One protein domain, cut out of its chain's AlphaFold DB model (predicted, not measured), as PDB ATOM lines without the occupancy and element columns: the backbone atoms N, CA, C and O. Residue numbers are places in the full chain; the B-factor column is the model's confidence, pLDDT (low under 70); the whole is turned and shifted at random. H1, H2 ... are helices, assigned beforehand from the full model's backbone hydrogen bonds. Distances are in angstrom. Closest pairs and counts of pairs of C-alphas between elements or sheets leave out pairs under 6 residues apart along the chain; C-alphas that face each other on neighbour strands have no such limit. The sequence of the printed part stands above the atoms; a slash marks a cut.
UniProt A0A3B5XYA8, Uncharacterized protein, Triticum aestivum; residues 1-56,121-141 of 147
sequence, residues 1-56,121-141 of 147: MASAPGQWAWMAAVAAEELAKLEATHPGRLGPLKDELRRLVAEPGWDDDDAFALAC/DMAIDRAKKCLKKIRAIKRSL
ATOM      1  N   MET A   1      88.678  26.580  66.422       34.62
ATOM      2  CA  MET A   1      89.200  26.343  65.061       34.62
ATOM      3  C   MET A   1      89.377  24.844  64.900       34.62
ATOM      4  O   MET A   1      90.222  24.277  65.577       34.62
ATOM      5  N   ALA A   2      88.512  24.187  64.128       39.84
ATOM      6  CA  ALA A   2      88.657  22.766  63.826       39.84
ATOM      7  C   ALA A   2      89.645  22.647  62.662       39.84
ATOM      8  O   ALA A   2      89.345  23.097  61.557       39.84
ATOM      9  N   SER A   3      90.839  22.124  62.944       47.81
ATOM     10  CA  SER A   3      91.813  21.766  61.914       47.81
ATOM     11  C   SER A   3      91.125  20.785  60.967       47.81
ATOM     12  O   SER A   3      90.512  19.821  61.434       47.81
ATOM     13  N   ALA A   4      91.118  21.086  59.667       45.50
ATOM     14  CA  ALA A   4      90.475  20.254  58.659       45.50
ATOM     15  C   ALA A   4      90.871  18.780  58.874       45.50
ATOM     16  O   ALA A   4      92.028  18.527  59.229       45.50
ATOM     17  N   PRO A   5      89.981  17.794  58.648       53.16
ATOM     18  CA  PRO A   5      90.375  16.393  58.570       53.16
ATOM     19  C   PRO A   5      91.169  16.188  57.271       53.16
ATOM     20  O   PRO A   5      90.735  15.530  56.334       53.16
ATOM     21  N   GLY A   6      92.316  16.854  57.178       62.97
ATOM     22  CA  GLY A   6      93.276  16.705  56.112       62.97
ATOM     23  C   GLY A   6      93.979  15.370  56.266       62.97
ATOM     24  O   GLY A   6      93.952  14.743  57.326       62.97
ATOM     25  N   GLN A   7      94.662  14.975  55.201       68.31
ATOM     26  CA  GLN A   7      95.541  13.808  55.054       68.31
ATOM     27  C   GLN A   7      96.462  13.465  56.256       68.31
ATOM     28  O   GLN A   7      97.034  12.378  56.307       68.31
ATOM     29  N   TRP A   8      96.592  14.363  57.236       76.25
ATOM     30  CA  TRP A   8      97.444  14.279  58.420       76.25
ATOM     31  C   TRP A   8      96.691  14.024  59.744       76.25
ATOM     32  O   TRP A   8      97.326  13.841  60.780       76.25
ATOM     33  N   ALA A   9      95.353  13.982  59.754       81.25
ATOM     34  CA  ALA A   9      94.558  13.842  60.984       81.25
ATOM     35  C   ALA A   9      94.846  12.539  61.758       81.25
ATOM     36  O   ALA A   9      94.852  12.521  62.989       81.25
ATOM     37  N   TRP A  10      95.158  11.453  61.046       83.62
ATOM     38  CA  TRP A  10      95.559  10.186  61.662       83.62
ATOM     39  C   TRP A  10      96.892  10.304  62.423       83.62
ATOM     40  O   TRP A  10      97.069   9.634  63.437       83.62
ATOM     41  N   MET A  11      97.811  11.181  61.992       83.69
ATOM     42  CA  MET A  11      99.077  11.427  62.700       83.69
ATOM     43  C   MET A  11      98.833  12.119  64.034       83.69
ATOM     44  O   MET A  11      99.420  11.716  65.035       83.69
ATOM     45  N   ALA A  12      97.927  13.100  64.062       86.81
ATOM     46  CA  ALA A  12      97.533  13.781  65.290       86.81
ATOM     47  C   ALA A  12      96.930  12.798  66.304       86.81
ATOM     48  O   ALA A  12      97.312  12.796  67.471       86.81
ATOM     49  N   ALA A  13      96.035  11.914  65.850       87.06
ATOM     50  CA  ALA A  13      95.402  10.915  66.710       87.06
ATOM     51  C   ALA A  13      96.427   9.945  67.323       87.06
ATOM     52  O   ALA A  13      96.430   9.723  68.534       87.06
ATOM     53  N   VAL A  14      97.343   9.419  66.504       86.94
ATOM     54  CA  VAL A  14      98.391   8.502  66.969       86.94
ATOM     55  C   VAL A  14      99.382   9.212  67.905       86.94
ATOM     56  O   VAL A  14      99.785   8.643  68.921       86.94
ATOM     57  N   ALA A  15      99.760  10.457  67.606       88.25
ATOM     58  CA  ALA A  15     100.642  11.247  68.464       88.25
ATOM     59  C   ALA A  15      99.995  11.556  69.825       88.25
ATOM     60  O   ALA A  15     100.661  11.441  70.853       88.25
ATOM     61  N   ALA A  16      98.696  11.878  69.848       87.69
ATOM     62  CA  ALA A  16      97.944  12.118  71.078       87.69
ATOM     63  C   ALA A  16      97.852  10.858  71.952       87.69
ATOM     64  O   ALA A  16      98.049  10.926  73.167       87.69
ATOM     65  N   GLU A  17      97.604   9.694  71.344       90.12
ATOM     66  CA  GLU A  17      97.539   8.420  72.063       90.12
ATOM     67  C   GLU A  17      98.890   8.055  72.703       90.12
ATOM     68  O   GLU A  17      98.955   7.670  73.874       90.12
ATOM     69  N   GLU A  18      99.990   8.195  71.958       90.75
ATOM     70  CA  GLU A  18     101.324   7.894  72.481       90.75
ATOM     71  C   GLU A  18     101.788   8.928  73.516       90.75
ATOM     72  O   GLU A  18     102.434   8.548  74.494       90.75
ATOM     73  N   LEU A  19     101.395  10.201  73.383       88.81
ATOM     74  CA  LEU A  19     101.629  11.215  74.412       88.81
ATOM     75  C   LEU A  19     100.939  10.837  75.727       88.81
ATOM     76  O   LEU A  19     101.585  10.866  76.773       88.81
ATOM     77  N   ALA A  20      99.674  10.409  75.681       90.69
ATOM     78  CA  ALA A  20      98.939   9.994  76.874       90.69
ATOM     79  C   ALA A  20      99.596   8.787  77.569       90.69
ATOM     80  O   ALA A  20      99.763   8.776  78.791       90.69
ATOM     81  N   LYS A  21     100.044   7.783  76.798       88.69
ATOM     82  CA  LYS A  21     100.778   6.621  77.338       88.69
ATOM     83  C   LYS A  21     102.115   7.029  77.955       88.69
ATOM     84  O   LYS A  21     102.500   6.508  79.009       88.69
ATOM     85  N   LEU A  22     102.823   7.952  77.308       88.25
ATOM     86  CA  LEU A  22     104.109   8.446  77.775       88.25
ATOM     87  C   LEU A  22     103.956   9.279  79.051       88.25
ATOM     88  O   LEU A  22     104.729   9.098  79.985       88.25
ATOM     89  N   GLU A  23     102.948  10.147  79.135       89.94
ATOM     90  CA  GLU A  23     102.659  10.956  80.323       89.94
ATOM     91  C   GLU A  23     102.196  10.108  81.507       89.94
ATOM     92  O   GLU A  23     102.673  10.330  82.619       89.94
ATOM     93  N   ALA A  24     101.367   9.088  81.268       88.44
ATOM     94  CA  ALA A  24     100.953   8.143  82.304       88.44
ATOM     95  C   ALA A  24     102.140   7.374  82.911       88.44
ATOM     96  O   ALA A  24     102.129   7.037  84.093       88.44
ATOM     97  N   THR A  25     103.174   7.106  82.109       86.56
ATOM     98  CA  THR A  25     104.363   6.355  82.544       86.56
ATOM     99  C   THR A  25     105.467   7.277  83.085       86.56
ATOM    100  O   THR A  25     106.232   6.900  83.972       86.56
ATOM    101  N   HIS A  26     105.549   8.509  82.581       81.56
ATOM    102  CA  HIS A  26     106.602   9.476  82.883       81.56
ATOM    103  C   HIS A  26     106.046  10.893  83.072       81.56
ATOM    104  O   HIS A  26     106.346  11.777  82.266       81.56
ATOM    105  N   PRO A  27     105.289  11.185  84.142       80.44
ATOM    106  CA  PRO A  27     104.593  12.467  84.286       80.44
ATOM    107  C   PRO A  27     105.533  13.688  84.317       80.44
ATOM    108  O   PRO A  27     105.182  14.729  83.773       80.44
ATOM    109  N   GLY A  28     106.770  13.549  84.808       80.00
ATOM    110  CA  GLY A  28     107.749  14.648  84.916       80.00
ATOM    111  C   GLY A  28     109.060  14.461  84.142       80.00
ATOM    112  O   GLY A  28     110.051  15.106  84.467       80.00
ATOM    113  N   ARG A  29     109.122  13.543  83.170       76.19
ATOM    114  CA  ARG A  29     110.347  13.256  82.398       76.19
ATOM    115  C   ARG A  29     110.084  13.349  80.895       76.19
ATOM    116  O   ARG A  29     108.937  13.266  80.471       76.19
ATOM    117  N   LEU A  30     111.158  13.484  80.110       82.00
ATOM    118  CA  LEU A  30     111.137  13.464  78.638       82.00
ATOM    119  C   LEU A  30     110.421  14.668  77.993       82.00
ATOM    120  O   LEU A  30     109.709  14.496  77.009       82.00
ATOM    121  N   GLY A  31     110.635  15.876  78.530       84.31
ATOM    122  CA  GLY A  31     110.074  17.133  78.005       84.31
ATOM    123  C   GLY A  31     110.204  17.282  76.484       84.31
ATOM    124  O   GLY A  31     109.174  17.308  75.821       84.31
ATOM    125  N   PRO A  32     111.419  17.193  75.907       86.19
ATOM    126  CA  PRO A  32     111.607  17.354  74.462       86.19
ATOM    127  C   PRO A  32     110.777  16.378  73.612       86.19
ATOM    128  O   PRO A  32     110.217  16.752  72.588       86.19
ATOM    129  N   LEU A  33     110.653  15.123  74.060       82.81
ATOM    130  CA  LEU A  33     109.882  14.094  73.354       82.81
ATOM    131  C   LEU A  33     108.371  14.357  73.435       82.81
ATOM    132  O   LEU A  33     107.639  14.103  72.481       82.81
ATOM    133  N   LYS A  34     107.900  14.858  74.580       87.88
ATOM    134  CA  LYS A  34     106.499  15.240  74.770       87.88
ATOM    135  C   LYS A  34     106.143  16.478  73.961       87.88
ATOM    136  O   LYS A  34     105.086  16.493  73.343       87.88
ATOM    137  N   ASP A  35     107.012  17.481  73.950       87.88
ATOM    138  CA  ASP A  35     106.806  18.721  73.200       87.88
ATOM    139  C   ASP A  35     106.727  18.438  71.699       87.88
ATOM    140  O   ASP A  35     105.874  18.977  70.998       87.88
ATOM    141  N   GLU A  36     107.525  17.487  71.220       85.19
ATOM    142  CA  GLU A  36     107.463  17.008  69.847       85.19
ATOM    143  C   GLU A  36     106.143  16.297  69.503       85.19
ATOM    144  O   GLU A  36     105.536  16.589  68.471       85.19
ATOM    145  N   LEU A  37     105.650  15.410  70.374       86.88
ATOM    146  CA  LEU A  37     104.337  14.780  70.188       86.88
ATOM    147  C   LEU A  37     103.203  15.814  70.246       86.88
ATOM    148  O   LEU A  37     102.295  15.765  69.421       86.88
ATOM    149  N   ARG A  38     103.266  16.780  71.170       88.69
ATOM    150  CA  ARG A  38     102.291  17.878  71.285       88.69
ATOM    151  C   ARG A  38     102.267  18.753  70.038       88.69
ATOM    152  O   ARG A  38     101.189  19.101  69.570       88.69
ATOM    153  N   ARG A  39     103.435  19.055  69.472       85.75
ATOM    154  CA  ARG A  39     103.566  19.793  68.213       85.75
ATOM    155  C   ARG A  39     102.926  19.039  67.049       85.75
ATOM    156  O   ARG A  39     102.174  19.644  66.303       85.75
ATOM    157  N   LEU A  40     103.121  17.722  66.946       83.31
ATOM    158  CA  LEU A  40     102.444  16.901  65.929       83.31
ATOM    159  C   LEU A  40     100.923  16.831  66.107       83.31
ATOM    160  O   LEU A  40     100.208  16.672  65.123       83.31
ATOM    161  N   VAL A  41     100.424  16.924  67.342       85.12
ATOM    162  CA  VAL A  41      98.981  17.009  67.614       85.12
ATOM    163  C   VAL A  41      98.426  18.372  67.201       85.12
ATOM    164  O   VAL A  41      97.359  18.432  66.595       85.12
ATOM    165  N   ALA A  42      99.135  19.455  67.528       85.50
ATOM    166  CA  ALA A  42      98.712  20.820  67.223       85.50
ATOM    167  C   ALA A  42      98.810  21.135  65.722       85.50
ATOM    168  O   ALA A  42      97.881  21.694  65.142       85.50
ATOM    169  N   GLU A  43      99.915  20.738  65.093       81.38
ATOM    170  CA  GLU A  43     100.270  21.085  63.716       81.38
ATOM    171  C   GLU A  43     100.829  19.859  62.981       81.38
ATOM    172  O   GLU A  43     102.036  19.714  62.778       81.38
ATOM    173  N   PRO A  44      99.947  18.954  62.520       70.62
ATOM    174  CA  PRO A  44     100.356  17.701  61.880       70.62
ATOM    175  C   PRO A  44     101.044  17.899  60.516       70.62
ATOM    176  O   PRO A  44     101.641  16.968  59.976       70.62
ATOM    177  N   GLY A  45     100.921  19.099  59.935       66.44
ATOM    178  CA  GLY A  45     101.327  19.421  58.567       66.44
ATOM    179  C   GLY A  45     102.595  20.268  58.426       66.44
ATOM    180  O   GLY A  45     103.119  20.332  57.321       66.44
ATOM    181  N   TRP A  46     103.134  20.887  59.482       60.28
ATOM    182  CA  TRP A  46     104.255  21.835  59.339       60.28
ATOM    183  C   TRP A  46     105.625  21.145  59.396       60.28
ATOM    184  O   TRP A  46     105.912  20.358  60.299       60.28
ATOM    185  N   ASP A  47     106.404  21.325  58.327       61.38
ATOM    186  CA  ASP A  47     107.794  20.887  58.143       61.38
ATOM    187  C   ASP A  47     108.683  22.111  58.337       61.38
ATOM    188  O   ASP A  47     108.653  22.998  57.497       61.38
ATOM    189  N   ASP A  48     109.449  22.162  59.423       52.31
ATOM    190  CA  ASP A  48     110.605  23.074  59.508       52.31
ATOM    191  C   ASP A  48     111.683  22.527  60.472       52.31
ATOM    192  O   ASP A  48     112.876  22.682  60.239       52.31
ATOM    193  N   ASP A  49     111.310  21.726  61.482       53.44
ATOM    194  CA  ASP A  49     112.246  21.290  62.544       53.44
ATOM    195  C   ASP A  49     112.691  19.809  62.525       53.44
ATOM    196  O   ASP A  49     113.243  19.304  63.508       53.44
ATOM    197  N   ASP A  50     112.488  19.061  61.436       53.72
ATOM    198  CA  ASP A  50     112.919  17.649  61.393       53.72
ATOM    199  C   ASP A  50     114.457  17.486  61.405       53.72
ATOM    200  O   ASP A  50     114.971  16.455  61.854       53.72
ATOM    201  N   ALA A  51     115.203  18.517  60.989       51.38
ATOM    202  CA  ALA A  51     116.666  18.544  61.034       51.38
ATOM    203  C   ALA A  51     117.220  18.778  62.455       51.38
ATOM    204  O   ALA A  51     118.217  18.161  62.837       51.38
ATOM    205  N   PHE A  52     116.560  19.611  63.267       45.81
ATOM    206  CA  PHE A  52     117.012  19.936  64.625       45.81
ATOM    207  C   PHE A  52     116.754  18.784  65.612       45.81
ATOM    208  O   PHE A  52     117.591  18.470  66.463       45.81
ATOM    209  N   ALA A  53     115.629  18.078  65.452       52.69
ATOM    210  CA  ALA A  53     115.256  16.961  66.318       52.69
ATOM    211  C   ALA A  53     116.159  15.720  66.149       52.69
ATOM    212  O   ALA A  53     116.354  14.962  67.102       52.69
ATOM    213  N   LEU A  54     116.732  15.502  64.959       50.75
ATOM    214  CA  LEU A  54     117.617  14.362  64.683       50.75
ATOM    215  C   LEU A  54     118.982  14.509  65.373       50.75
ATOM    216  O   LEU A  54     119.467  13.548  65.969       50.75
ATOM    217  N   ALA A  55     119.548  15.720  65.371       52.22
ATOM    218  CA  ALA A  55     120.856  16.016  65.961       52.22
ATOM    219  C   ALA A  55     120.890  15.875  67.496       52.22
ATOM    220  O   ALA A  55     121.944  15.625  68.074       52.22
ATOM    221  N   CYS A  56     119.741  16.007  68.170       48.41
ATOM    222  CA  CYS A  56     119.656  15.855  69.627       48.41
ATOM    223  C   CYS A  56     119.353  14.414  70.078       48.41
ATOM    224  O   CYS A  56     119.566  14.077  71.243       48.41
ATOM    225  N   ASP A 121     111.094   1.913  79.474       83.25
ATOM    226  CA  ASP A 121     111.990   1.847  78.312       83.25
ATOM    227  C   ASP A 121     111.255   1.383  77.045       83.25
ATOM    228  O   ASP A 121     111.480   1.910  75.953       83.25
ATOM    229  N   MET A 122     110.327   0.430  77.176       85.69
ATOM    230  CA  MET A 122     109.480  -0.003  76.060       85.69
ATOM    231  C   MET A 122     108.525   1.100  75.575       85.69
ATOM    232  O   MET A 122     108.284   1.206  74.370       85.69
ATOM    233  N   ALA A 123     107.987   1.922  76.482       83.31
ATOM    234  CA  ALA A 123     107.131   3.056  76.127       83.31
ATOM    235  C   ALA A 123     107.921   4.145  75.381       83.31
ATOM    236  O   ALA A 123     107.456   4.660  74.363       83.31
ATOM    237  N   ILE A 124     109.148   4.429  75.826       84.88
ATOM    238  CA  ILE A 124     110.060   5.367  75.157       84.88
ATOM    239  C   ILE A 124     110.399   4.878  73.746       84.88
ATOM    240  O   ILE A 124     110.297   5.640  72.783       84.88
ATOM    241  N   ASP A 125     110.770   3.605  73.598       90.12
ATOM    242  CA  ASP A 125     111.072   3.008  72.295       90.12
ATOM    243  C   ASP A 125     109.878   3.071  71.339       90.12
ATOM    244  O   ASP A 125     110.045   3.349  70.147       90.12
ATOM    245  N   ARG A 126     108.669   2.808  71.849       89.88
ATOM    246  CA  ARG A 126     107.438   2.872  71.058       89.88
ATOM    247  C   ARG A 126     107.178   4.294  70.562       89.88
ATOM    248  O   ARG A 126     106.970   4.463  69.362       89.88
ATOM    249  N   ALA A 127     107.286   5.297  71.435       86.38
ATOM    250  CA  ALA A 127     107.121   6.703  71.067       86.38
ATOM    251  C   ALA A 127     108.152   7.141  70.009       86.38
ATOM    252  O   ALA A 127     107.785   7.711  68.981       86.38
ATOM    253  N   LYS A 128     109.432   6.783  70.188       87.69
ATOM    254  CA  LYS A 128     110.496   7.072  69.208       87.69
ATOM    255  C   LYS A 128     110.229   6.426  67.846       87.69
ATOM    256  O   LYS A 128     110.370   7.077  66.811       87.69
ATOM    257  N   LYS A 129     109.829   5.149  67.825       90.50
ATOM    258  CA  LYS A 129     109.471   4.443  66.581       90.50
ATOM    259  C   LYS A 129     108.261   5.076  65.902       90.50
ATOM    260  O   LYS A 129     108.252   5.182  64.678       90.50
ATOM    261  N   CYS A 130     107.275   5.507  66.685       88.75
ATOM    262  CA  CYS A 130     106.092   6.184  66.181       88.75
ATOM    263  C   CYS A 130     106.460   7.491  65.464       88.75
ATOM    264  O   CYS A 130     106.150   7.638  64.284       88.75
ATOM    265  N   LEU A 131     107.243   8.364  66.111       87.62
ATOM    266  CA  LEU A 131     107.753   9.596  65.495       87.62
ATOM    267  C   LEU A 131     108.531   9.322  64.207       87.62
ATOM    268  O   LEU A 131     108.288   9.952  63.179       87.62
ATOM    269  N   LYS A 132     109.429   8.330  64.227       88.62
ATOM    270  CA  LYS A 132     110.214   7.956  63.044       88.62
ATOM    271  C   LYS A 132     109.322   7.515  61.879       88.62
ATOM    272  O   LYS A 132     109.587   7.898  60.741       88.62
ATOM    273  N   LYS A 133     108.267   6.739  62.154       89.75
ATOM    274  CA  LYS A 133     107.307   6.275  61.142       89.75
ATOM    275  C   LYS A 133     106.476   7.430  60.584       89.75
ATOM    276  O   LYS A 133     106.351   7.539  59.370       89.75
ATOM    277  N   ILE A 134     105.965   8.296  61.457       87.25
ATOM    278  CA  ILE A 134     105.196   9.486  61.081       87.25
ATOM    279  C   ILE A 134     106.021  10.379  60.142       87.25
ATOM    280  O   ILE A 134     105.576  10.678  59.037       87.25
ATOM    281  N   ARG A 135     107.269  10.698  60.508       86.00
ATOM    282  CA  ARG A 135     108.183  11.484  59.657       86.00
ATOM    283  C   ARG A 135     108.520  10.810  58.330       86.00
ATOM    284  O   ARG A 135     108.709  11.485  57.325       86.00
ATOM    285  N   ALA A 136     108.669   9.485  58.312       84.56
ATOM    286  CA  ALA A 136     108.953   8.755  57.076       84.56
ATOM    287  C   ALA A 136     107.769   8.831  56.100       84.56
ATOM    288  O   ALA A 136     107.967   9.087  54.917       84.56
ATOM    289  N   ILE A 137     106.544   8.669  56.610       84.50
ATOM    290  CA  ILE A 137     105.322   8.792  55.811       84.50
ATOM    291  C   ILE A 137     105.155  10.228  55.312       84.50
ATOM    292  O   ILE A 137     104.877  10.423  54.133       84.50
ATOM    293  N   LYS A 138     105.403  11.227  56.167       81.50
ATOM    294  CA  LYS A 138     105.353  12.642  55.780       81.50
ATOM    295  C   LYS A 138     106.290  12.950  54.612       81.50
ATOM    296  O   LYS A 138     105.841  13.455  53.589       81.50
ATOM    297  N   ARG A 139     107.556  12.532  54.714       82.44
ATOM    298  CA  ARG A 139     108.548  12.679  53.637       82.44
ATOM    299  C   ARG A 139     108.157  11.944  52.356       82.44
ATOM    300  O   ARG A 139     108.325  12.498  51.280       82.44
ATOM    301  N   SER A 140     107.615  10.729  52.459       81.06
ATOM    302  CA  SER A 140     107.145   9.979  51.288       81.06
ATOM    303  C   SER A 140     105.969  10.667  50.593       81.06
ATOM    304  O   SER A 140     105.927  10.688  49.372       81.06
ATOM    305  N   LEU A 141     105.022  11.221  51.351       79.25
ATOM    306  CA  LEU A 141     103.869  11.925  50.793       79.25
ATOM    307  C   LEU A 141     104.267  13.262  50.164       79.25
ATOM    308  O   LEU A 141     103.724  13.614  49.125       79.25
TER     309      LEU A 141
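Overview. This is residues 1 to 56 and 121 to 141 of the 147 residues of an uncharacterized protein of Triticum aestivum (UniProt A0A3B5XYA8). Three helices, H4, H1 and H2, form a small bundle, their centres making a triangle, with H1 and H2 folded as a hairpin. A short fourth helix, H3, touches no helix. The printed part has 77 residues, all helix by class, in the order H1, H2, H3, H4, with no named strand. It is compact, with a radius of gyration of the C-alphas of 12.3 A and spans of 31 by 29 by 18 A.

Arrangement. H4, residues 121 to 141, touches H1, residues 9 to 25, at a shallow tilt of 14 degrees, opposite ways; the closest C-alphas, of Ala 127 and Glu 18, are 6.1 A apart. H1 touches H2, residues 31 to 42, a helical hairpin at 30 degrees; closest are C-alphas 12 and 41, 4.2 A. H2 and H4 are close but not clearly touching, C-alphas 37 and 131 being closest at 7.8 A. H3, residues 50 to 56, is apart from H1 and H2. In H1, H2 and H4 every O i to N i+4 pair is within hydrogen-bond range; in H3, 0 of 3, and 0 of 4 O i to N i+3 pairs.

Along the chain. H4 measures 30.4 A, H1 24.8 A, H2 16.1 A and H3 10.8 A. H1 begins at C-alpha 9 (94.558, 13.842, 60.984); H4 ends at C-alpha 141 (103.869, 11.925, 50.793).

Size, cuts and confidence. The C-alphas of Met 1 and Asp 121 are farthest apart, 36.0 A. Residues 57 to 120 are not printed; C-alphas 56 and 121 are 18.2 A apart across this cut. Neither link printed whole is long. The pLDDT is under 70 at residues 1 to 7 and 45 to 56.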